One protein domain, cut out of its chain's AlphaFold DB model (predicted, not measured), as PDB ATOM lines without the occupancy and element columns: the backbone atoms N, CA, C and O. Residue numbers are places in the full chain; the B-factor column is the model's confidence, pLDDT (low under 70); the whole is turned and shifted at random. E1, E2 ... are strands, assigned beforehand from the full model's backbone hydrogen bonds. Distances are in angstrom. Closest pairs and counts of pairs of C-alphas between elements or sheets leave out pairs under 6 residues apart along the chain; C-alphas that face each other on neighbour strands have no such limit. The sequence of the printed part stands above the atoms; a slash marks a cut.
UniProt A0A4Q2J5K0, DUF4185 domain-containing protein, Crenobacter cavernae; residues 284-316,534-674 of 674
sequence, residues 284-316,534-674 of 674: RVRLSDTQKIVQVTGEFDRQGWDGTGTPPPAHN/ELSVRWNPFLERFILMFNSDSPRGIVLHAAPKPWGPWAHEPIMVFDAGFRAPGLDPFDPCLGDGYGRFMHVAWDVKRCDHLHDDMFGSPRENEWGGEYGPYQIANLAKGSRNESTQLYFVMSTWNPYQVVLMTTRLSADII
ATOM      1  N   ARG A 284      34.886 -41.113   5.216       91.06
ATOM      2  CA  ARG A 284      35.605 -39.948   5.768       91.06
ATOM      3  C   ARG A 284      36.912 -39.661   5.042       91.06
ATOM      4  O   ARG A 284      37.326 -38.508   4.960       91.06
ATOM      5  N   VAL A 285      37.556 -40.708   4.532       94.38
ATOM      6  CA  VAL A 285      38.849 -40.638   3.852       94.38
ATOM      7  C   VAL A 285      38.689 -41.189   2.445       94.38
ATOM      8  O   VAL A 285      38.111 -42.261   2.266       94.38
ATOM      9  N   ARG A 286      39.225 -40.466   1.457       95.19
ATOM     10  CA  ARG A 286      39.364 -40.930   0.075       95.19
ATOM     11  C   ARG A 286      40.803 -40.767  -0.380       95.19
ATOM     12  O   ARG A 286      41.400 -39.717  -0.145       95.19
ATOM     13  N   LEU A 287      41.331 -41.768  -1.071       96.19
ATOM     14  CA  LEU A 287      42.608 -41.655  -1.762       96.19
ATOM     15  C   LEU A 287      42.423 -40.809  -3.031       96.19
ATOM     16  O   LEU A 287      41.578 -41.104  -3.874       96.19
ATOM     17  N   SER A 288      43.190 -39.726  -3.158       89.75
ATOM     18  CA  SER A 288      43.109 -38.808  -4.305       89.75
ATOM     19  C   SER A 288      43.839 -39.311  -5.545       89.75
ATOM     20  O   SER A 288      43.538 -38.866  -6.647       89.75
ATOM     21  N   ASP A 289      44.800 -40.215  -5.360       92.69
ATOM     22  CA  ASP A 289      45.763 -40.610  -6.394       92.69
ATOM     23  C   ASP A 289      45.331 -41.876  -7.148       92.69
ATOM     24  O   ASP A 289      46.120 -42.466  -7.892       92.69
ATOM     25  N   THR A 290      44.093 -42.328  -6.935       97.44
ATOM     26  CA  THR A 290      43.575 -43.528  -7.586       97.44
ATOM     27  C   THR A 290      43.222 -43.251  -9.039       97.44
ATOM     28  O   THR A 290      42.405 -42.382  -9.337       97.44
ATOM     29  N   GLN A 291      43.809 -44.016  -9.955       96.00
ATOM     30  CA  GLN A 291      43.602 -43.835 -11.389       96.00
ATOM     31  C   GLN A 291      43.774 -45.135 -12.173       96.00
ATOM     32  O   GLN A 291      44.519 -46.033 -11.771       96.00
ATOM     33  N   LYS A 292      43.113 -45.191 -13.332       98.19
ATOM     34  CA  LYS A 292      43.334 -46.210 -14.360       98.19
ATOM     35  C   LYS A 292      44.668 -45.962 -15.067       98.19
ATOM     36  O   LYS A 292      44.925 -44.845 -15.509       98.19
ATOM     37  N   ILE A 293      45.474 -47.014 -15.192       98.56
ATOM     38  CA  ILE A 293      46.697 -47.050 -16.005       98.56
ATOM     39  C   ILE A 293      46.320 -47.413 -17.445       98.56
ATOM     40  O   ILE A 293      46.474 -46.595 -18.346       98.56
ATOM     41  N   VAL A 294      45.763 -48.612 -17.652       98.56
ATOM     42  CA  VAL A 294      45.321 -49.125 -18.964       98.56
ATOM     43  C   VAL A 294      44.147 -50.094 -18.811       98.56
ATOM     44  O   VAL A 294      43.949 -50.677 -17.745       98.56
ATOM     45  N   GLN A 295      43.379 -50.313 -19.880       98.69
ATOM     46  CA  GLN A 295      42.501 -51.481 -19.992       98.69
ATOM     47  C   GLN A 295      43.317 -52.703 -20.442       98.69
ATOM     48  O   GLN A 295      43.951 -52.667 -21.501       98.69
ATOM     49  N   VAL A 296      43.325 -53.771 -19.637       98.50
ATOM     50  CA  VAL A 296      44.166 -54.962 -19.876       98.50
ATOM     51  C   VAL A 296      43.463 -56.048 -20.688       98.50
ATOM     52  O   VAL A 296      44.141 -56.930 -21.212       98.50
ATOM     53  N   THR A 297      42.140 -55.973 -20.846       98.44
ATOM     54  CA  THR A 297      41.337 -56.915 -21.644       98.44
ATOM     55  C   THR A 297      40.527 -56.205 -22.731       98.44
ATOM     56  O   THR A 297      40.420 -54.978 -22.753       98.44
ATOM     57  N   GLY A 298      39.965 -56.980 -23.653       97.25
ATOM     58  CA  GLY A 298      39.182 -56.502 -24.790       97.25
ATOM     59  C   GLY A 298      40.047 -56.073 -25.971       97.25
ATOM     60  O   GLY A 298      41.278 -56.124 -25.927       97.25
ATOM     61  N   GLU A 299      39.393 -55.671 -27.061       97.50
ATOM     62  CA  GLU A 299      40.081 -55.187 -28.265       97.50
ATOM     63  C   GLU A 299      40.377 -53.683 -28.209       97.50
ATOM     64  O   GLU A 299      41.443 -53.241 -28.634       97.50
ATOM     65  N   PHE A 300      39.459 -52.895 -27.642       97.50
ATOM     66  CA  PHE A 300      39.502 -51.432 -27.660       97.50
ATOM     67  C   PHE A 300      39.322 -50.833 -26.266       97.50
ATOM     68  O   PHE A 300      38.450 -51.270 -25.512       97.50
ATOM     69  N   ASP A 301      40.098 -49.792 -25.967       97.62
ATOM     70  CA  ASP A 301      39.896 -48.916 -24.815       97.62
ATOM     71  C   ASP A 301      39.124 -47.676 -25.280       97.62
ATOM     72  O   ASP A 301      39.638 -46.836 -26.020       97.62
ATOM     73  N   ARG A 302      37.850 -47.585 -24.885       96.56
ATOM     74  CA  ARG A 302      36.937 -46.520 -25.338       96.56
ATOM     75  C   ARG A 302      37.047 -45.234 -24.519       96.56
ATOM     76  O   ARG A 302      36.302 -44.290 -24.779       96.56
ATOM     77  N   GLN A 303      37.947 -45.163 -23.540       96.25
ATOM     78  CA  GLN A 303      38.121 -43.961 -22.731       96.25
ATOM     79  C   GLN A 303      38.436 -42.736 -23.603       96.25
ATOM     80  O   GLN A 303      39.438 -42.697 -24.314       96.25
ATOM     81  N   GLY A 304      37.581 -41.713 -23.516       93.44
ATOM     82  CA  GLY A 304      37.710 -40.475 -24.292       93.44
ATOM     83  C   GLY A 304      37.343 -40.591 -25.776       93.44
ATOM     84  O   GLY A 304      37.580 -39.644 -26.524       93.44
ATOM     85  N   TRP A 305      36.779 -41.718 -26.218       96.06
ATOM     86  CA  TRP A 305      36.295 -41.882 -27.586       96.06
ATOM     87  C   TRP A 305      34.969 -41.138 -27.798       96.06
ATOM     88  O   TRP A 305      34.043 -41.255 -26.997       96.06
ATOM     89  N   ASP A 306      34.861 -40.387 -28.896       93.31
ATOM     90  CA  ASP A 306      33.704 -39.538 -29.220       93.31
ATOM     91  C   ASP A 306      32.605 -40.259 -30.023       93.31
ATOM     92  O   ASP A 306      31.693 -39.626 -30.550       93.31
ATOM     93  N   GLY A 307      32.707 -41.584 -30.150       93.19
ATOM     94  CA  GLY A 307      31.777 -42.396 -30.931       93.19
ATOM     95  C   GLY A 307      32.046 -42.394 -32.439       93.19
ATOM     96  O   GLY A 307      31.292 -43.018 -33.188       93.19
ATOM     97  N   THR A 308      33.106 -41.728 -32.915       94.50
ATOM     98  CA  THR A 308      33.455 -41.659 -34.340       94.50
ATOM     99  C   THR A 308      34.812 -42.301 -34.645       94.50
ATOM    100  O   THR A 308      35.765 -42.226 -33.874       94.50
ATOM    101  N   GLY A 309      34.923 -42.977 -35.793       95.12
ATOM    102  CA  GLY A 309      36.145 -43.700 -36.166       95.12
ATOM    103  C   GLY A 309      36.401 -44.952 -35.316       95.12
ATOM    104  O   GLY A 309      35.485 -45.513 -34.721       95.12
ATOM    105  N   THR A 310      37.647 -45.429 -35.305       95.44
ATOM    106  CA  THR A 310      38.064 -46.599 -34.516       95.44
ATOM    107  C   THR A 310      38.639 -46.133 -33.173       95.44
ATOM    108  O   THR A 310      39.547 -45.297 -33.195       95.44
ATOM    109  N   PRO A 311      38.165 -46.652 -32.023       95.75
ATOM    110  CA  PRO A 311      38.749 -46.312 -30.730       95.75
ATOM    111  C   PRO A 311      40.204 -46.805 -30.607       95.75
ATOM    112  O   PRO A 311      40.616 -47.709 -31.342       95.75
ATOM    113  N   PRO A 312      40.994 -46.254 -29.669       95.88
ATOM    114  CA  PRO A 312      42.318 -46.779 -29.347       95.88
ATOM    115  C   PRO A 312      42.282 -48.277 -28.990       95.88
ATOM    116  O   PRO A 312      41.338 -48.730 -28.337       95.88
ATOM    117  N   PRO A 313      43.293 -49.070 -29.389       97.94
ATOM    118  CA  PRO A 313      43.374 -50.467 -28.981       97.94
ATOM    119  C   PRO A 313      43.594 -50.578 -27.467       97.94
ATOM    120  O   PRO A 313      44.346 -49.795 -26.885       97.94
ATOM    121  N   ALA A 314      42.975 -51.579 -26.844       98.25
ATOM    122  CA  ALA A 314      43.302 -51.970 -25.475       98.25
ATOM    123  C   ALA A 314      44.718 -52.570 -25.419       98.25
ATOM    124  O   ALA A 314      45.235 -53.045 -26.432       98.25
ATOM    125  N   HIS A 315      45.338 -52.585 -24.235       98.44
ATOM    126  CA  HIS A 315      46.762 -52.905 -24.075       98.44
ATOM    127  C   HIS A 315      47.141 -54.261 -24.699       98.44
ATOM    128  O   HIS A 315      48.047 -54.341 -25.528       98.44
ATOM    129  N   ASN A 316      46.371 -55.310 -24.389       98.56
ATOM    130  CA  ASN A 316      46.648 -56.673 -24.847       98.56
ATOM    131  C   ASN A 316      45.893 -57.088 -26.122       98.56
ATOM    132  O   ASN A 316      46.215 -58.135 -26.683       98.56
ATOM    133  N   GLU A 534      33.439 -58.858  -4.258       97.62
ATOM    134  CA  GLU A 534      34.759 -59.411  -4.529       97.62
ATOM    135  C   GLU A 534      35.792 -58.796  -3.576       97.62
ATOM    136  O   GLU A 534      35.858 -57.572  -3.444       97.62
ATOM    137  N   LEU A 535      36.597 -59.633  -2.912       98.31
ATOM    138  CA  LEU A 535      37.594 -59.187  -1.941       98.31
ATOM    139  C   LEU A 535      39.003 -59.678  -2.284       98.31
ATOM    140  O   LEU A 535      39.182 -60.775  -2.805       98.31
ATOM    141  N   SER A 536      40.012 -58.886  -1.924       98.56
ATOM    142  CA  SER A 536      41.413 -59.305  -1.938       98.56
ATOM    143  C   SER A 536      42.132 -58.859  -0.669       98.56
ATOM    144  O   SER A 536      42.042 -57.696  -0.275       98.56
ATOM    145  N   VAL A 537      42.860 -59.775  -0.028       98.69
ATOM    146  CA  VAL A 537      43.709 -59.486   1.135       98.69
ATOM    147  C   VAL A 537      45.143 -59.852   0.825       98.69
ATOM    148  O   VAL A 537      45.425 -60.979   0.424       98.69
ATOM    149  N   ARG A 538      46.063 -58.909   1.024       98.38
ATOM    150  CA  ARG A 538      47.495 -59.115   0.779       98.38
ATOM    151  C   ARG A 538      48.340 -58.485   1.874       98.38
ATOM    152  O   ARG A 538      47.965 -57.457   2.439       98.38
ATOM    153  N   TRP A 539      49.493 -59.082   2.169       97.94
ATOM    154  CA  TRP A 539      50.484 -58.438   3.023       97.94
ATOM    155  C   TRP A 539      51.228 -57.351   2.244       97.94
ATOM    156  O   TRP A 539      51.816 -57.609   1.193       97.94
ATOM    157  N   ASN A 540      51.249 -56.129   2.775       97.94
ATOM    158  CA  ASN A 540      52.059 -55.044   2.245       97.94
ATOM    159  C   ASN A 540      53.351 -54.890   3.074       97.94
ATOM    160  O   ASN A 540      53.288 -54.493   4.242       97.94
ATOM    161  N   PRO A 541      54.537 -55.148   2.491       96.00
ATOM    162  CA  PRO A 541      55.798 -55.098   3.228       96.00
ATOM    163  C   PRO A 541      56.288 -53.673   3.516       96.00
ATOM    164  O   PRO A 541      57.127 -53.493   4.395       96.00
ATOM    165  N   PHE A 542      55.798 -52.662   2.790       97.69
ATOM    166  CA  PHE A 542      56.195 -51.270   3.011       97.69
ATOM    167  C   PHE A 542      55.487 -50.682   4.224       97.69
ATOM    168  O   PHE A 542      56.110 -49.970   4.996       97.69
ATOM    169  N   LEU A 543      54.212 -51.006   4.419       96.88
ATOM    170  CA  LEU A 543      53.413 -50.515   5.541       96.88
ATOM    171  C   LEU A 543      53.397 -51.476   6.734       96.88
ATOM    172  O   LEU A 543      52.948 -51.105   7.816       96.88
ATOM    173  N   GLU A 544      53.870 -52.708   6.540       95.88
ATOM    174  CA  GLU A 544      53.780 -53.794   7.518       95.88
ATOM    175  C   GLU A 544      52.329 -54.008   7.980       95.88
ATOM    176  O   GLU A 544      52.017 -54.068   9.175       95.88
ATOM    177  N   ARG A 545      51.414 -54.070   7.007       96.88
ATOM    178  CA  ARG A 545      49.975 -54.266   7.214       96.88
ATOM    179  C   ARG A 545      49.419 -55.250   6.198       96.88
ATOM    180  O   ARG A 545      49.829 -55.255   5.041       96.88
ATOM    181  N   PHE A 546      48.433 -56.030   6.620       98.06
ATOM    182  CA  PHE A 546      47.478 -56.637   5.705       98.06
ATOM    183  C   PHE A 546      46.570 -55.543   5.165       98.06
ATOM    184  O   PHE A 546      46.054 -54.741   5.943       98.06
ATOM    185  N   ILE A 547      46.396 -55.522   3.849       98.25
ATOM    186  CA  ILE A 547      45.500 -54.619   3.139       98.25
ATOM    187  C   ILE A 547      44.376 -55.463   2.553       98.25
ATOM    188  O   ILE A 547      44.631 -56.350   1.738       98.25
ATOM    189  N   LEU A 548      43.150 -55.192   2.983       98.56
ATOM    190  CA  LEU A 548      41.925 -55.765   2.446       98.56
ATOM    191  C   LEU A 548      41.262 -54.723   1.547       98.56
ATOM    192  O   LEU A 548      40.985 -53.623   2.016       98.56
ATOM    193  N   MET A 549      40.981 -55.079   0.296       98.50
ATOM    194  CA  MET A 549      40.198 -54.272  -0.641       98.50
ATOM    195  C   MET A 549      38.974 -55.055  -1.105       98.50
ATOM    196  O   MET A 549      39.096 -56.241  -1.402       98.50
ATOM    197  N   PHE A 550      37.811 -54.409  -1.180       98.44
ATOM    198  CA  PHE A 550      36.591 -55.008  -1.731       98.44
ATOM    199  C   PHE A 550      35.642 -53.947  -2.291       98.44
ATOM    200  O   PHE A 550      35.732 -52.771  -1.933       98.44
ATOM    201  N   ASN A 551      34.734 -54.351  -3.179       97.44
ATOM    202  CA  ASN A 551      33.620 -53.501  -3.599       97.44
ATOM    203  C   ASN A 551      32.418 -53.642  -2.664       97.44
ATOM    204  O   ASN A 551      32.054 -54.746  -2.258       97.44
ATOM    205  N   SER A 552      31.782 -52.511  -2.379       93.56
ATOM    206  CA  SER A 552      30.592 -52.417  -1.533       93.56
ATOM    207  C   SER A 552      29.561 -51.463  -2.139       93.56
ATOM    208  O   SER A 552      29.870 -50.696  -3.058       93.56
ATOM    209  N   ASP A 553      28.323 -51.527  -1.649       91.06
ATOM    210  CA  ASP A 553      27.273 -50.537  -1.915       91.06
ATOM    211  C   ASP A 553      27.103 -49.509  -0.783       91.06
ATOM    212  O   ASP A 553      26.461 -48.479  -0.999       91.06
ATOM    213  N   SER A 554      27.732 -49.740   0.377       90.00
ATOM    214  CA  SER A 554      27.681 -48.882   1.565       90.00
ATOM    215  C   SER A 554      29.047 -48.829   2.277       90.00
ATOM    216  O   SER A 554      29.363 -49.708   3.076       90.00
ATOM    217  N   PRO A 555      29.887 -47.807   2.014       92.19
ATOM    218  CA  PRO A 555      29.753 -46.832   0.935       92.19
ATOM    219  C   PRO A 555      29.949 -47.481  -0.442       92.19
ATOM    220  O   PRO A 555      30.755 -48.396  -0.608       92.19
ATOM    221  N   ARG A 556      29.249 -46.966  -1.460       93.06
ATOM    222  CA  ARG A 556      29.415 -47.408  -2.849       93.06
ATOM    223  C   ARG A 556      30.827 -47.092  -3.350       93.06
ATOM    224  O   ARG A 556      31.223 -45.930  -3.350       93.06
ATOM    225  N   GLY A 557      31.561 -48.112  -3.791       96.12
ATOM    226  CA  GLY A 557      32.916 -47.952  -4.328       96.12
ATOM    227  C   GLY A 557      33.815 -49.151  -4.057       96.12
ATOM    228  O   GLY A 557      33.348 -50.217  -3.648       96.12
ATOM    229  N   ILE A 558      35.118 -48.948  -4.257       98.38
ATOM    230  CA  ILE A 558      36.189 -49.816  -3.765       98.38
ATOM    231  C   ILE A 558      36.684 -49.258  -2.437       98.38
ATOM    232  O   ILE A 558      37.235 -48.155  -2.388       98.38
ATOM    233  N   VAL A 559      36.528 -50.031  -1.370       97.25
ATOM    234  CA  VAL A 559      36.954 -49.658  -0.019       97.25
ATOM    235  C   VAL A 559      38.156 -50.475   0.427       97.25
ATOM    236  O   VAL A 559      38.410 -51.566  -0.085       97.25
ATOM    237  N   LEU A 560      38.895 -49.929   1.389       97.00
ATOM    238  CA  LEU A 560      40.074 -50.534   1.984       97.00
ATOM    239  C   LEU A 560      39.988 -50.538   3.507       97.00
ATOM    240  O   LEU A 560      39.646 -49.529   4.125       97.00
ATOM    241  N   HIS A 561      40.386 -51.665   4.089       96.62
ATOM    242  CA  HIS A 561      40.686 -51.815   5.509       96.62
ATOM    243  C   HIS A 561      42.107 -52.352   5.671       96.62
ATOM    244  O   HIS A 561      42.618 -53.076   4.815       96.62
ATOM    245  N   ALA A 562      42.748 -52.022   6.789       96.62
ATOM    246  CA  ALA A 562      44.097 -52.482   7.079       96.62
ATOM    247  C   ALA A 562      44.227 -53.011   8.510       96.62
ATOM    248  O   ALA A 562      43.515 -52.566   9.413       96.62
ATOM    249  N   ALA A 563      45.143 -53.961   8.703       95.69
ATOM    250  CA  ALA A 563      45.419 -54.576   9.998       95.69
ATOM    251  C   ALA A 563      46.890 -54.998  10.149       95.69
ATOM    252  O   ALA A 563      47.529 -55.384   9.170       95.69
ATOM    253  N   PRO A 564      47.454 -54.992  11.370       94.38
ATOM    254  CA  PRO A 564      48.817 -55.470  11.619       94.38
ATOM    255  C   PRO A 564      48.937 -57.002  11.636       94.38
ATOM    256  O   PRO A 564      50.033 -57.543  11.492       94.38
ATOM    257  N   LYS A 565      47.825 -57.714  11.839       94.12
ATOM    258  CA  LYS A 565      47.742 -59.180  11.889       94.12
ATOM    259  C   LYS A 565      46.525 -59.657  11.100       94.12
ATOM    260  O   LYS A 565      45.594 -58.873  10.926       94.12
ATOM    261  N   PRO A 566      46.472 -60.941  10.693       95.19
ATOM    262  CA  PRO A 566      45.341 -61.448   9.922       95.19
ATOM    263  C   PRO A 566      43.976 -61.266  10.603       95.19
ATOM    264  O   PRO A 566      42.986 -60.938   9.950       95.19
ATOM    265  N   TRP A 567      43.931 -61.436  11.926       94.31
ATOM    266  CA  TRP A 567      42.729 -61.288  12.757       94.31
ATOM    267  C   TRP A 567      42.505 -59.863  13.287       94.31
ATOM    268  O   TRP A 567      41.565 -59.635  14.045       94.31
ATOM    269  N   GLY A 568      43.339 -58.891  12.904       92.50
ATOM    270  CA  GLY A 568      43.170 -57.497  13.305       92.50
ATOM    271  C   GLY A 568      44.107 -57.007  14.425       92.50
ATOM    272  O   GLY A 568      45.170 -57.588  14.649       92.50
ATOM    273  N   PRO A 569      43.750 -55.906  15.113       92.12
ATOM    274  CA  PRO A 569      42.531 -55.128  14.895       92.12
ATOM    275  C   PRO A 569      42.509 -54.522  13.487       92.12
ATOM    276  O   PRO A 569      43.515 -53.988  13.022       92.12
ATOM    277  N   TRP A 570      41.373 -54.655  12.806       93.62
ATOM    278  CA  TRP A 570      41.128 -54.019  11.513       93.62
ATOM    279  C   TRP A 570      40.646 -52.585  11.729       93.62
ATOM    280  O   TRP A 570      39.913 -52.316  12.684       93.62
ATOM    281  N   ALA A 571      41.050 -51.666  10.852       89.94
ATOM    282  CA  ALA A 571      40.525 -50.303  10.857       89.94
ATOM    283  C   ALA A 571      38.986 -50.319  10.769       89.94
ATOM    284  O   ALA A 571      38.424 -51.007   9.920       89.94
ATOM    285  N   HIS A 572      38.304 -49.580  11.650       83.62
ATOM    286  CA  HIS A 572      36.835 -49.512  11.666       83.62
ATOM    287  C   HIS A 572      36.273 -48.631  10.542       83.62
ATOM    288  O   HIS A 572      35.225 -48.924   9.964       83.62
ATOM    289  N   GLU A 573      36.954 -47.520  10.254       89.44
ATOM    290  CA  GLU A 573      36.559 -46.615   9.180       89.44
ATOM    291  C   GLU A 573      37.099 -47.130   7.842       89.44
ATOM    292  O   GLU A 573      38.313 -47.322   7.729       89.44
ATOM    293  N   PRO A 574      36.238 -47.336   6.828       92.62
ATOM    294  CA  PRO A 574      36.696 -47.687   5.496       92.62
ATOM    295  C   PRO A 574      37.429 -46.498   4.868       92.62
ATOM    296  O   PRO A 574      36.977 -45.349   4.937       92.62
ATOM    297  N   ILE A 575      38.542 -46.786   4.199       96.06
ATOM    298  CA  ILE A 575      39.225 -45.833   3.324       96.06
ATOM    299  C   ILE A 575      38.670 -46.031   1.915       96.06
ATOM    300  O   ILE A 575      38.760 -47.125   1.360       96.06
ATOM    301  N   MET A 576      38.109 -44.983   1.315       97.56
ATOM    302  CA  MET A 576      37.633 -45.049  -0.065       97.56
ATOM    303  C   MET A 576      38.829 -45.032  -1.022       97.56
ATOM    304  O   MET A 576      39.513 -44.015  -1.160       97.56
ATOM    305  N   VAL A 577      39.084 -46.160  -1.685       98.25
ATOM    306  CA  VAL A 577      40.130 -46.278  -2.706       98.25
ATOM    307  C   VAL A 577      39.633 -45.699  -4.016       98.25
ATOM    308  O   VAL A 577      40.332 -44.892  -4.620       98.25
ATOM    309  N   PHE A 578      38.437 -46.082  -4.453       98.12
ATOM    310  CA  PHE A 578      37.889 -45.624  -5.722       98.12
ATOM    311  C   PHE A 578      36.375 -45.474  -5.644       98.12
ATOM    312  O   PHE A 578      35.662 -46.442  -5.404       98.12
ATOM    313  N   ASP A 579      35.901 -44.258  -5.886       96.50
ATOM    314  CA  ASP A 579      34.486 -43.933  -6.022       96.50
ATOM    315  C   ASP A 579      34.259 -43.508  -7.474       96.50
ATOM    316  O   ASP A 579      34.680 -42.428  -7.895       96.50
ATOM    317  N   ALA A 580      33.611 -44.376  -8.250       96.00
ATOM    318  CA  ALA A 580      33.355 -44.152  -9.670       96.00
ATOM    319  C   ALA A 580      32.524 -42.889  -9.939       96.00
ATOM    320  O   ALA A 580      32.622 -42.295 -11.018       96.00
ATOM    321  N   GLY A 581      31.695 -42.503  -8.969       94.94
ATOM    322  CA  GLY A 581      30.852 -41.322  -9.008       94.94
ATOM    323  C   GLY A 581      31.486 -40.105  -8.348       94.94
ATOM    324  O   GLY A 581      30.849 -39.057  -8.332       94.94
ATOM    325  N   PHE A 582      32.699 -40.165  -7.803       94.69
ATOM    326  CA  PHE A 582      33.293 -38.969  -7.218       94.69
ATOM    327  C   PHE A 582      33.511 -37.893  -8.293       94.69
ATOM    328  O   PHE A 582      33.959 -38.195  -9.395       94.69
ATOM    329  N   ARG A 583      33.209 -36.628  -7.966       92.50
ATOM    330  CA  ARG A 583      33.475 -35.466  -8.828       92.50
ATOM    331  C   ARG A 583      34.418 -34.497  -8.135       92.50
ATOM    332  O   ARG A 583      34.192 -34.113  -6.987       92.50
ATOM    333  N   ALA A 584      35.452 -34.060  -8.849       88.88
ATOM    334  CA  ALA A 584      36.394 -33.068  -8.342       88.88
ATOM    335  C   ALA A 584      35.689 -31.755  -7.927       88.88
ATOM    336  O   ALA A 584      34.717 -31.348  -8.572       88.88
ATOM    337  N   PRO A 585      36.176 -31.053  -6.882       91.25
ATOM    338  CA  PRO A 585      35.620 -29.764  -6.479       91.25
ATOM    339  C   PRO A 585      35.543 -28.774  -7.649       91.25
ATOM    340  O   PRO A 585      36.521 -28.574  -8.367       91.25
ATOM    341  N   GLY A 586      34.383 -28.135  -7.815       93.12
ATOM    342  CA  GLY A 586      34.113 -27.190  -8.905       93.12
ATOM    343  C   GLY A 586      33.386 -27.793 -10.113       93.12
ATOM    344  O   GLY A 586      32.933 -27.031 -10.965       93.12
ATOM    345  N   LEU A 587      33.231 -29.119 -10.176       92.69
ATOM    346  CA  LEU A 587      32.337 -29.786 -11.128       92.69
ATOM    347  C   LEU A 587      30.896 -29.827 -10.595       92.69
ATOM    348  O   LEU A 587      30.669 -29.683  -9.391       92.69
ATOM    349  N   ASP A 588      29.923 -30.020 -11.490       93.25
ATOM    350  CA  ASP A 588      28.516 -30.183 -11.111       93.25
ATOM    351  C   ASP A 588      28.341 -31.480 -10.293       93.25
ATOM    352  O   ASP A 588      28.576 -32.571 -10.826       93.25
ATOM    353  N   PRO A 589      27.934 -31.397  -9.008       90.00
ATOM    354  CA  PRO A 589      27.795 -32.572  -8.151       90.00
ATOM    355  C   PRO A 589      26.662 -33.511  -8.590       90.00
ATOM    356  O   PRO A 589      26.640 -34.664  -8.161       90.00
ATOM    357  N   PHE A 590      25.739 -33.048  -9.438       92.12
ATOM    358  CA  PHE A 590      24.604 -33.833  -9.920       92.12
ATOM    359  C   PHE A 590      24.813 -34.401 -11.326       92.12
ATOM    360  O   PHE A 590      23.988 -35.189 -11.787       92.12
ATOM    361  N   ASP A 591      25.906 -34.053 -12.014       95.12
ATOM    362  CA  ASP A 591      26.170 -34.562 -13.357       95.12
ATOM    363  C   ASP A 591      26.797 -35.973 -13.297       95.12
ATOM    364  O   ASP A 591      27.912 -36.132 -12.783       95.12
ATOM    365  N   PRO A 592      26.125 -37.034 -13.787       93.81
ATOM    366  CA  PRO A 592      26.681 -38.394 -13.829       93.81
ATOM    367  C   PRO A 592      27.899 -38.547 -14.743       93.81
ATOM    368  O   PRO A 592      28.663 -39.488 -14.573       93.81
ATOM    369  N   CYS A 593      28.107 -37.612 -15.665       94.44
ATOM    370  CA  CYS A 593      29.131 -37.695 -16.703       94.44
ATOM    371  C   CYS A 593      30.506 -37.187 -16.266       94.44
ATOM    372  O   CYS A 593      31.471 -37.275 -17.021       94.44
ATOM    373  N   LEU A 594      30.577 -36.584 -15.081       95.00
ATOM    374  CA  LEU A 594      31.774 -35.937 -14.549       95.00
ATOM    375  C   LEU A 594      32.431 -36.763 -13.433       95.00
ATOM    376  O   LEU A 594      33.190 -36.213 -12.637       95.00
ATOM    377  N   GLY A 595      32.095 -38.054 -13.347       94.56
ATOM    378  CA  GLY A 595      32.655 -38.973 -12.364       94.56
ATOM    379  C   GLY A 595      34.104 -39.356 -12.679       94.56
ATOM    380  O   GLY A 595      34.525 -39.388 -13.837       94.56
ATOM    381  N   ASP A 596      34.868 -39.712 -11.647       94.19
ATOM    382  CA  ASP A 596      36.230 -40.236 -11.809       94.19
ATOM    383  C   ASP A 596      36.257 -41.547 -12.612       94.19
ATOM    384  O   ASP A 596      37.246 -41.838 -13.292       94.19
ATOM    385  N   GLY A 597      35.161 -42.312 -12.575       96.44
ATOM    386  CA  GLY A 597      34.943 -43.502 -13.389       96.44
ATOM    387  C   GLY A 597      33.807 -43.351 -14.405       96.44
ATOM    388  O   GLY A 597      34.020 -43.568 -15.604       96.44
ATOM    389  N   TYR A 598      32.614 -42.980 -13.930       97.44
ATOM    390  CA  TYR A 598      31.414 -42.820 -14.756       97.44
ATOM    391  C   TYR A 598      31.551 -41.670 -15.762       97.44
ATOM    392  O   TYR A 598      31.905 -40.552 -15.397       97.44
ATOM    393  N   GLY A 599      31.288 -41.958 -17.038       96.00
ATOM    394  CA  GLY A 599      31.467 -41.036 -18.163       96.00
ATOM    395  C   GLY A 599      32.916 -40.938 -18.656       96.00
ATOM    396  O   GLY A 599      33.171 -40.365 -19.714       96.00
ATOM    397  N   ARG A 600      33.877 -41.527 -17.928       95.56
ATOM    398  CA  ARG A 600      35.305 -41.498 -18.271       95.56
ATOM    399  C   ARG A 600      35.774 -42.806 -18.895       95.56
ATOM    400  O   ARG A 600      36.281 -42.803 -20.013       95.56
ATOM    401  N   PHE A 601      35.613 -43.912 -18.175       97.50
ATOM    402  CA  PHE A 601      35.921 -45.264 -18.665       97.50
ATOM    403  C   PHE A 601      34.893 -46.317 -18.228       97.50
ATOM    404  O   PHE A 601      35.024 -47.482 -18.590       97.50
ATOM    405  N   MET A 602      33.856 -45.907 -17.492       98.19
ATOM    406  CA  MET A 602      32.650 -46.691 -17.231       98.19
ATOM    407  C   MET A 602      31.419 -45.945 -17.738       98.19
ATOM    408  O   MET A 602      31.324 -44.727 -17.597       98.19
ATOM    409  N   HIS A 603      30.482 -46.682 -18.318       98.31
ATOM    410  CA  HIS A 603      29.328 -46.127 -19.008       98.31
ATOM    411  C   HIS A 603      28.300 -45.491 -18.056       98.31
ATOM    412  O   HIS A 603      27.985 -46.047 -16.997       98.31
ATOM    413  N   VAL A 604      27.751 -44.342 -18.455       98.19
ATOM    414  CA  VAL A 604      26.538 -43.736 -17.893       98.19
ATOM    415  C   VAL A 604      25.357 -44.120 -18.773       98.19
ATOM    416  O   VAL A 604      25.341 -43.802 -19.959       98.19
ATOM    417  N   ALA A 605      24.344 -44.748 -18.178       97.94
ATOM    418  CA  ALA A 605      23.168 -45.193 -18.915       97.94
ATOM    419  C   ALA A 605      22.462 -44.027 -19.643       97.94
ATOM    420  O   ALA A 605      22.200 -42.961 -19.075       97.94
ATOM    421  N   TRP A 606      22.152 -44.228 -20.923       97.12
ATOM    422  CA  TRP A 606      21.592 -43.220 -21.826       97.12
ATOM    423  C   TRP A 606      20.130 -42.862 -21.568       97.12
ATOM    424  O   TRP A 606      19.668 -41.830 -22.070       97.12
ATOM    425  N   ASP A 607      19.413 -43.676 -20.802       97.00
ATOM    426  CA  ASP A 607      18.097 -43.353 -20.252       97.00
ATOM    427  C   ASP A 607      18.183 -42.313 -19.120       97.00
ATOM    428  O   ASP A 607      17.212 -41.600 -18.867       97.00
ATOM    429  N   VAL A 608      19.364 -42.155 -18.510       96.25
ATOM    430  CA  VAL A 608      19.687 -41.073 -17.576       96.25
ATOM    431  C   VAL A 608      20.329 -39.896 -18.304       96.25
ATOM    432  O   VAL A 608      19.811 -38.779 -18.242       96.25
ATOM    433  N   LYS A 609      21.462 -40.108 -18.992       96.06
ATOM    434  CA  LYS A 609      22.152 -39.045 -19.743       96.06
ATOM    435  C   LYS A 609      23.100 -39.597 -20.807       96.06
ATOM    436  O   LYS A 609      23.974 -40.403 -20.525       96.06
ATOM    437  N   ARG A 610      22.983 -39.089 -22.038       95.62
ATOM    438  CA  ARG A 610      23.844 -39.467 -23.175       95.62
ATOM    439  C   ARG A 610      25.099 -38.604 -23.234       95.62
ATOM    440  O   ARG A 610      25.069 -37.537 -23.845       95.62
ATOM    441  N   CYS A 611      26.175 -39.026 -22.582       94.25
ATOM    442  CA  CYS A 611      27.402 -38.224 -22.492       94.25
ATOM    443  C   CYS A 611      28.704 -38.976 -22.751       94.25
ATOM    444  O   CYS A 611      29.766 -38.359 -22.740       94.25
ATOM    445  N   ASP A 612      28.627 -40.274 -23.013       95.94
ATOM    446  CA  ASP A 612      29.776 -41.093 -23.358       95.94
ATOM    447  C   ASP A 612      29.405 -42.131 -24.429       95.94
ATOM    448  O   ASP A 612      28.225 -42.352 -24.727       95.94
ATOM    449  N   HIS A 613      30.437 -42.758 -24.993       96.38
ATOM    450  CA  HIS A 613      30.351 -43.836 -25.983       96.38
ATOM    451  C   HIS A 613      31.073 -45.101 -25.494       96.38
ATOM    452  O   HIS A 613      31.726 -45.804 -26.265       96.38
ATOM    453  N   LEU A 614      31.018 -45.355 -24.185       96.94
ATOM    454  CA  LEU A 614      31.757 -46.429 -23.524       96.94
ATOM    455  C   LEU A 614      31.023 -47.768 -23.566       96.94
ATOM    456  O   LEU A 614      31.683 -48.799 -23.442       96.94
ATOM    457  N   HIS A 615      29.695 -47.749 -23.733       95.94
ATOM    458  CA  HIS A 615      28.881 -48.958 -23.728       95.94
ATOM    459  C   HIS A 615      29.344 -49.986 -24.761       95.94
ATOM    460  O   HIS A 615      29.845 -49.649 -25.840       95.94
ATOM    461  N   ASP A 616      29.142 -51.256 -24.433       94.50
ATOM    462  CA  ASP A 616      29.394 -52.367 -25.339       94.50
ATOM    463  C   ASP A 616      28.123 -53.162 -25.667       94.50
ATOM    464  O   ASP A 616      26.995 -52.774 -25.355       94.50
ATOM    465  N   ASP A 617      28.328 -54.252 -26.392       93.25
ATOM    466  CA  ASP A 617      27.344 -55.251 -26.779       93.25
ATOM    467  C   ASP A 617      27.813 -56.654 -26.337       93.25
ATOM    468  O   ASP A 617      27.634 -57.646 -27.056       93.25
ATOM    469  N   MET A 618      28.483 -56.738 -25.173       91.38
ATOM    470  CA  MET A 618      29.185 -57.947 -24.713       91.38
ATOM    471  C   MET A 618      28.299 -59.195 -24.776       91.38
ATOM    472  O   MET A 618      28.722 -60.227 -25.297       91.38
ATOM    473  N   PHE A 619      27.046 -59.058 -24.338       88.62
ATOM    474  CA  PHE A 619      26.087 -60.150 -24.163       88.62
ATOM    475  C   PHE A 619      25.105 -60.298 -25.339       88.62
ATOM    476  O   PHE A 619      23.985 -60.777 -25.181       88.62
ATOM    477  N   GLY A 620      25.511 -59.872 -26.540       85.38
ATOM    478  CA  GLY A 620      24.741 -60.065 -27.775       85.38
ATOM    479  C   GLY A 620      23.623 -59.046 -28.013       85.38
ATOM    480  O   GLY A 620      22.950 -59.111 -29.043       85.38
ATOM    481  N   SER A 621      23.448 -58.083 -27.110       90.75
ATOM    482  CA  SER A 621      22.565 -56.930 -27.280       90.75
ATOM    483  C   SER A 621      23.280 -55.636 -26.892       90.75
ATOM    484  O   SER A 621      24.121 -55.671 -25.994       90.75
ATOM    485  N   PRO A 622      22.932 -54.498 -27.514       94.06
ATOM    486  CA  PRO A 622      23.414 -53.190 -27.088       94.06
ATOM    487  C   PRO A 622      23.057 -52.887 -25.621       94.06
ATOM    488  O   PRO A 622      21.956 -53.212 -25.169       94.06
ATOM    489  N   ARG A 623      24.003 -52.300 -24.876       96.81
ATOM    490  CA  ARG A 623      23.888 -52.009 -23.433       96.81
ATOM    491  C   ARG A 623      23.904 -50.509 -23.125       96.81
ATOM    492  O   ARG A 623      24.358 -50.095 -22.064       96.81
ATOM    493  N   GLU A 624      23.427 -49.667 -24.040       97.00
ATOM    494  CA  GLU A 624      23.450 -48.205 -23.883       97.00
ATOM    495  C   GLU A 624      22.558 -47.676 -22.751       97.00
ATOM    496  O   GLU A 624      22.746 -46.557 -22.300       97.00
ATOM    497  N   ASN A 625      21.576 -48.443 -22.273       97.44
ATOM    498  CA  ASN A 625      20.722 -48.041 -21.143       97.44
ATOM    499  C   ASN A 625      21.095 -48.779 -19.848       97.44
ATOM    500  O   ASN A 625      20.295 -48.873 -18.923       97.44
ATOM    501  N   GLU A 626      22.300 -49.342 -19.781       97.38
ATOM    502  CA  GLU A 626      22.760 -50.129 -18.645       97.38
ATOM    503  C   GLU A 626      23.976 -49.473 -17.998       97.38
ATOM    504  O   GLU A 626      25.013 -49.305 -18.628       97.38
ATOM    505  N   TRP A 627      23.885 -49.123 -16.719       97.44
ATOM    506  CA  TRP A 627      24.991 -48.483 -16.007       97.44
ATOM    507  C   TRP A 627      26.261 -49.333 -15.993       97.44
ATOM    508  O   TRP A 627      26.196 -50.548 -15.851       97.44
ATOM    509  N   GLY A 628      27.428 -48.691 -16.043       97.50
ATOM    510  CA  GLY A 628      28.681 -49.327 -15.651       97.50
ATOM    511  C   GLY A 628      28.758 -49.595 -14.143       97.50
ATOM    512  O   GLY A 628      27.882 -49.229 -13.353       97.50
ATOM    513  N   GLY A 629      29.866 -50.183 -13.710       96.88
ATOM    514  CA  GLY A 629      30.111 -50.422 -12.295       96.88
ATOM    515  C   GLY A 629      31.465 -51.055 -12.042       96.88
ATOM    516  O   GLY A 629      31.928 -51.867 -12.832       96.88
ATOM    517  N   GLU A 630      32.071 -50.656 -10.940       97.69
ATOM    518  CA  GLU A 630      33.343 -51.109 -10.405       97.69
ATOM    519  C   GLU A 630      33.154 -52.277  -9.433       97.69
ATOM    520  O   GLU A 630      32.292 -52.229  -8.546       97.69
ATOM    521  N   TYR A 631      33.962 -53.320  -9.612       98.38
ATOM    522  CA  TYR A 631      34.021 -54.498  -8.748       98.38
ATOM    523  C   TYR A 631      35.345 -55.248  -8.940       98.38
ATOM    524  O   TYR A 631      36.142 -54.893  -9.808       98.38
ATOM    525  N   GLY A 632      35.624 -56.250  -8.105       97.88
ATOM    526  CA  GLY A 632      36.826 -57.082  -8.249       97.88
ATOM    527  C   GLY A 632      38.161 -56.352  -8.052       97.88
ATOM    528  O   GLY A 632      39.001 -56.433  -8.944       97.88
ATOM    529  N   PRO A 633      38.396 -55.629  -6.937       98.38
ATOM    530  CA  PRO A 633      39.656 -54.926  -6.697       98.38
ATOM    531  C   PRO A 633      40.770 -55.896  -6.260       98.38
ATOM    532  O   PRO A 633      41.066 -56.039  -5.070       98.38
ATOM    533  N   TYR A 634      41.397 -56.581  -7.216       98.81
ATOM    534  CA  TYR A 634      42.401 -57.611  -6.947       98.81
ATOM    535  C   TYR A 634      43.822 -57.047  -6.951       98.81
ATOM    536  O   TYR A 634      44.375 -56.673  -7.986       98.81
ATOM    537  N   GLN A 635      44.424 -56.998  -5.763       98.62
ATOM    538  CA  GLN A 635      45.782 -56.500  -5.545       98.62
ATOM    539  C   GLN A 635      46.849 -57.383  -6.211       98.62
ATOM    540  O   GLN A 635      46.839 -58.605  -6.061       98.62
ATOM    541  N   ILE A 636      47.838 -56.751  -6.851       98.31
ATOM    542  CA  ILE A 636      49.027 -57.407  -7.421       98.31
ATOM    543  C   ILE A 636      50.219 -57.151  -6.489       98.31
ATOM    544  O   ILE A 636      51.130 -56.371  -6.775       98.31
ATOM    545  N   ALA A 637      50.166 -57.756  -5.302       95.00
ATOM    546  CA  ALA A 637      51.019 -57.388  -4.168       95.00
ATOM    547  C   ALA A 637      52.528 -57.489  -4.445       95.00
ATOM    548  O   ALA A 637      53.300 -56.670  -3.950       95.00
ATOM    549  N   ASN A 638      52.954 -58.449  -5.269       96.06
ATOM    550  CA  ASN A 638      54.360 -58.635  -5.633       96.06
ATOM    551  C   ASN A 638      54.925 -57.512  -6.523       96.06
ATOM    552  O   ASN A 638      56.142 -57.435  -6.672       96.06
ATOM    553  N   LEU A 639      54.071 -56.656  -7.095       97.19
ATOM    554  CA  LEU A 639      54.465 -55.505  -7.912       97.19
ATOM    555  C   LEU A 639      54.303 -54.159  -7.186       97.19
ATOM    556  O   LEU A 639      54.577 -53.110  -7.772       97.19
ATOM    557  N   ALA A 640      53.867 -54.165  -5.922       97.19
ATOM    558  CA  ALA A 640      53.775 -52.950  -5.121       97.19
ATOM    559  C   ALA A 640      55.152 -52.279  -4.980       97.19
ATOM    560  O   ALA A 640      56.187 -52.937  -4.848       97.19
ATOM    561  N   LYS A 641      55.158 -50.945  -4.963       97.38
ATOM    562  CA  LYS A 641      56.359 -50.120  -4.764       97.38
ATOM    563  C   LYS A 641      56.156 -49.251  -3.534       97.38
ATOM    564  O   LYS A 641      55.020 -48.935  -3.203       97.38
ATOM    565  N   GLY A 642      57.215 -48.817  -2.864       96.12
ATOM    566  CA  GLY A 642      57.039 -47.944  -1.709       96.12
ATOM    567  C   GLY A 642      58.304 -47.656  -0.924       96.12
ATOM    568  O   GLY A 642      59.392 -48.142  -1.239       96.12
ATOM    569  N   SER A 643      58.110 -46.878   0.134       95.81
ATOM    570  CA  SER A 643      59.104 -46.571   1.154       95.81
ATOM    571  C   SER A 643      58.648 -47.189   2.468       95.81
ATOM    572  O   SER A 643      57.517 -46.972   2.912       95.81
ATOM    573  N   ARG A 644      59.526 -47.973   3.097       94.62
ATOM    574  CA  ARG A 644      59.198 -48.686   4.335       94.62
ATOM    575  C   ARG A 644      58.773 -47.708   5.436       94.62
ATOM    576  O   ARG A 644      59.491 -46.756   5.716       94.62
ATOM    577  N   ASN A 645      57.648 -48.003   6.077       90.69
ATOM    578  CA  ASN A 645      56.973 -47.235   7.123       90.69
ATOM    579  C   ASN A 645      56.518 -45.824   6.716       90.69
ATOM    580  O   ASN A 645      56.183 -45.027   7.587       90.69
ATOM    581  N   GLU A 646      56.486 -45.515   5.419       94.62
ATOM    582  CA  GLU A 646      56.094 -44.192   4.924       94.62
ATOM    583  C   GLU A 646      54.919 -44.280   3.956       94.62
ATOM    584  O   GLU A 646      53.882 -43.666   4.185       94.62
ATOM    585  N   SER A 647      55.069 -45.024   2.860       96.25
ATOM    586  CA  SER A 647      54.045 -45.093   1.818       96.25
ATOM    587  C   SER A 647      54.206 -46.312   0.923       96.25
ATOM    588  O   SER A 647      55.292 -46.873   0.777       96.25
ATOM    589  N   THR A 648      53.112 -46.690   0.271       97.44
ATOM    590  CA  THR A 648      53.087 -47.687  -0.791       97.44
ATOM    591  C   THR A 648      52.278 -47.158  -1.971       97.44
ATOM    592  O   THR A 648      51.234 -46.528  -1.814       97.44
ATOM    593  N   GLN A 649      52.754 -47.442  -3.173       97.81
ATOM    594  CA  GLN A 649      51.964 -47.452  -4.388       97.81
ATOM    595  C   GLN A 649      51.436 -48.873  -4.584       97.81
ATOM    596  O   GLN A 649      52.216 -49.827  -4.683       97.81
ATOM    597  N   LEU A 650      50.114 -49.006  -4.566       97.94
ATOM    598  CA  LEU A 650      49.413 -50.259  -4.806       97.94
ATOM    599  C   LEU A 650      49.014 -50.325  -6.275       97.94
ATOM    600  O   LEU A 650      48.510 -49.342  -6.817       97.94
ATOM    601  N   TYR A 651      49.177 -51.503  -6.870       98.62
ATOM    602  CA  TYR A 651      48.622 -51.834  -8.175       98.62
ATOM    603  C   TYR A 651      47.598 -52.940  -7.991       98.62
ATOM    604  O   TYR A 651      47.821 -53.893  -7.239       98.62
ATOM    605  N   PHE A 652      46.468 -52.796  -8.659       98.81
ATOM    606  CA  PHE A 652      45.381 -53.757  -8.600       98.81
ATOM    607  C   PHE A 652      44.662 -53.771  -9.938       98.81
ATOM    608  O   PHE A 652      44.605 -52.754 -10.626       98.81
ATOM    609  N   VAL A 653      44.119 -54.919 -10.316       98.81
ATOM    610  CA  VAL A 653      43.129 -54.954 -11.389       98.81
ATOM    611  C   VAL A 653      41.743 -54.711 -10.807       98.81
ATOM    612  O   VAL A 653      41.497 -54.984  -9.633       98.81
ATOM    613  N   MET A 654      40.860 -54.147 -11.619       98.69
ATOM    614  CA  MET A 654      39.471 -53.887 -11.270       98.69
ATOM    615  C   MET A 654      38.604 -54.175 -12.485       98.69
ATOM    616  O   MET A 654      38.944 -53.791 -13.605       98.69
ATOM    617  N   SER A 655      37.484 -54.843 -12.270       98.69
ATOM    618  CA  SER A 655      36.510 -55.120 -13.313       98.69
ATOM    619  C   SER A 655      35.538 -53.956 -13.469       98.69
ATOM    620  O   SER A 655      35.142 -53.303 -12.498       98.69
ATOM    621  N   THR A 656      35.148 -53.703 -14.712       98.44
ATOM    622  CA  THR A 656      34.088 -52.779 -15.091       98.44
ATOM    623  C   THR A 656      32.919 -53.571 -15.661       98.44
ATOM    624  O   THR A 656      33.116 -54.550 -16.373       98.44
ATOM    625  N   TRP A 657      31.689 -53.190 -15.321       97.44
ATOM    626  CA  TRP A 657      30.492 -53.913 -15.763       97.44
ATOM    627  C   TRP A 657      30.056 -53.514 -17.177       97.44
ATOM    628  O   TRP A 657      29.671 -54.365 -17.975       97.44
ATOM    629  N   ASN A 658      30.142 -52.222 -17.499       98.00
ATOM    630  CA  ASN A 658      29.866 -51.680 -18.827       98.00
ATOM    631  C   ASN A 658      30.863 -50.535 -19.116       98.00
ATOM    632  O   ASN A 658      30.781 -49.495 -18.451       98.00
ATOM    633  N   PRO A 659      31.838 -50.724 -20.023       97.75
ATOM    634  CA  PRO A 659      32.093 -51.960 -20.769       97.75
ATOM    635  C   PRO A 659      32.525 -53.111 -19.844       97.75
ATOM    636  O   PRO A 659      33.067 -52.863 -18.769       97.75
ATOM    637  N   TYR A 660      32.277 -54.357 -20.246       97.81
ATOM    638  CA  TYR A 660      32.601 -55.562 -19.477       97.81
ATOM    639  C   TYR A 660      34.071 -55.961 -19.673       97.81
ATOM    640  O   TYR A 660      34.412 -56.712 -20.590       97.81
ATOM    641  N   GLN A 661      34.962 -55.349 -18.890       98.12
ATOM    642  CA  GLN A 661      36.418 -55.422 -19.070       98.12
ATOM    643  C   GLN A 661      37.167 -55.348 -17.736       98.12
ATOM    644  O   GLN A 661      36.614 -54.954 -16.714       98.12
ATOM    645  N   VAL A 662      38.462 -55.659 -17.761       98.75
ATOM    646  CA  VAL A 662      39.384 -55.481 -16.640       98.75
ATOM    647  C   VAL A 662      40.347 -54.335 -16.936       98.75
ATOM    648  O   VAL A 662      40.951 -54.246 -18.012       98.75
ATOM    649  N   VAL A 663      40.514 -53.451 -15.957       98.88
ATOM    650  CA  VAL A 663      41.440 -52.318 -16.000       98.88
ATOM    651  C   VAL A 663      42.526 -52.473 -14.942       98.88
ATOM    652  O   VAL A 663      42.261 -52.913 -13.825       98.88
ATOM    653  N   LEU A 664      43.757 -52.103 -15.288       98.88
ATOM    654  CA  LEU A 664      44.847 -51.967 -14.331       98.88
ATOM    655  C   LEU A 664      44.750 -50.590 -13.674       98.88
ATOM    656  O   LEU A 664      44.717 -49.567 -14.358       98.88
ATOM    657  N   MET A 665      44.726 -50.575 -12.349       98.81
ATOM    658  CA  MET A 665      44.588 -49.391 -11.516       98.81
ATOM    659  C   MET A 665      45.821 -49.225 -10.625       98.81
ATOM    660  O   MET A 665      46.494 -50.192 -10.261       98.81
ATOM    661  N   THR A 666      46.089 -47.986 -10.231       98.62
ATOM    662  CA  THR A 666      47.101 -47.649  -9.225       98.62
ATOM    663  C   THR A 666      46.521 -46.678  -8.215       98.62
ATOM    664  O   THR A 666      45.686 -45.849  -8.564       98.62
ATOM    665  N   THR A 667      47.003 -46.740  -6.978       98.06
ATOM    666  CA  THR A 667      46.749 -45.719  -5.953       98.06
ATOM    667  C   THR A 667      47.950 -45.581  -5.024       98.06
ATOM    668  O   THR A 667      48.786 -46.485  -4.940       98.06
ATOM    669  N   ARG A 668      48.052 -44.450  -4.325       96.88
ATOM    670  CA  ARG A 668      49.058 -44.224  -3.283       96.88
ATOM    671  C   ARG A 668      48.396 -44.213  -1.918       96.88
ATOM    672  O   ARG A 668      47.368 -43.573  -1.720       96.88
ATOM    673  N   LEU A 669      49.025 -44.908  -0.982       95.75
ATOM    674  CA  LEU A 669      48.584 -45.032   0.395       95.75
ATOM    675  C   LEU A 669      49.758 -44.725   1.322       95.75
ATOM    676  O   LEU A 669      50.810 -45.363   1.241       95.75
ATOM    677  N   SER A 670      49.570 -43.740   2.190       94.00
ATOM    678  CA  SER A 670      50.574 -43.300   3.157       94.00
ATOM    679  C   SER A 670      50.292 -43.888   4.538       94.00
ATOM    680  O   SER A 670      49.144 -44.162   4.886       94.00
ATOM    681  N   ALA A 671      51.341 -44.098   5.331       91.50
ATOM    682  CA  ALA A 671      51.248 -44.719   6.649       91.50
ATOM    683  C   ALA A 671      50.454 -43.883   7.668       91.50
ATOM    684  O   ALA A 671      49.939 -44.442   8.626       91.50
ATOM    685  N   ASP A 672      50.335 -42.568   7.471       90.19
ATOM    686  CA  ASP A 672      49.548 -41.655   8.312       90.19
ATOM    687  C   ASP A 672      48.031 -41.761   8.088       90.19
ATOM    688  O   ASP A 672      47.255 -41.263   8.903       90.19
ATOM    689  N   ILE A 673      47.610 -42.411   6.999       86.75
ATOM    690  CA  ILE A 673      46.198 -42.662   6.686       86.75
ATOM    691  C   ILE A 673      45.666 -43.909   7.423       86.75
ATOM    692  O   ILE A 673      44.455 -44.017   7.618       86.75
ATOM    693  N   ILE A 674      46.547 -44.844   7.811       83.81
ATOM    694  CA  ILE A 674      46.201 -46.194   8.303       83.81
ATOM    695  C   ILE A 674      46.282 -46.327   9.822       83.81
ATOM    696  O   ILE A 674      47.293 -45.881  10.410       83.81
TER     697      ILE A 674
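Overview. This is residues 284 to 316 and 534 to 674 of the 674 residues of the protein "DUF4185 domain-containing protein" of Crenobacter cavernae (UniProt A0A4Q2J5K0). Little regular structure, yet with a sandwich core: the strongly twisted sheets E1 E6 E7 E8 E9 and E2 E3 E4 E5 stand face to face, with long loops 296 to 316 and 579 to 629 mostly toward one end. The 174 printed residues include nine strands, E1 to E9 in order, and no named helix: all strand, 61 residues in named elements. The first sheet is branched; both are antiparallel. The whole is compact, radius of gyration of the C-alphas 16.8 A, spans 49 by 35 by 26 A.

Arrangement. E8, residues 647 to 656, has E9, 661 to 670, on one side, N 650 and O 667 2.9 A apart, and E6, 630 to 635, and E7, 641 to 643, on the other, with N 634 and O 653 2.9 A and N 643 and O 647 2.9 A apart. E7 E8 E9 form a meander, each strand the antiparallel neighbour of the one before. E1, 291 to 295, neighbours E9, N 293 and O 664 2.8 A apart. E2, 535 to 540, E3, 545 to 553, E4, 556 to 563, and E5, 575 to 578, form another meander: N 538 and O 547 are 3.0 A apart, N 548 and O 561 2.8 A, N 560 and O 575 2.8 A. Between sheets, the closest C-alphas of E3 and E6 are Asn 551 and Tyr 631, 5.3 A.

Along the chain. E9 measures 29.0 A and E8 27.3 A. E1 begins at C-alpha 291 (43.602, -43.835, -11.389); E9 ends at C-alpha 670 (50.574, -43.300, 3.157).

Size, cuts and confidence. Residues 317 to 533 are not printed; C-alphas 316 and 534 are 23.7 A apart. Links E4 to E5 and E5 to E6 are long. No printed residue is under 70 in pLDDT.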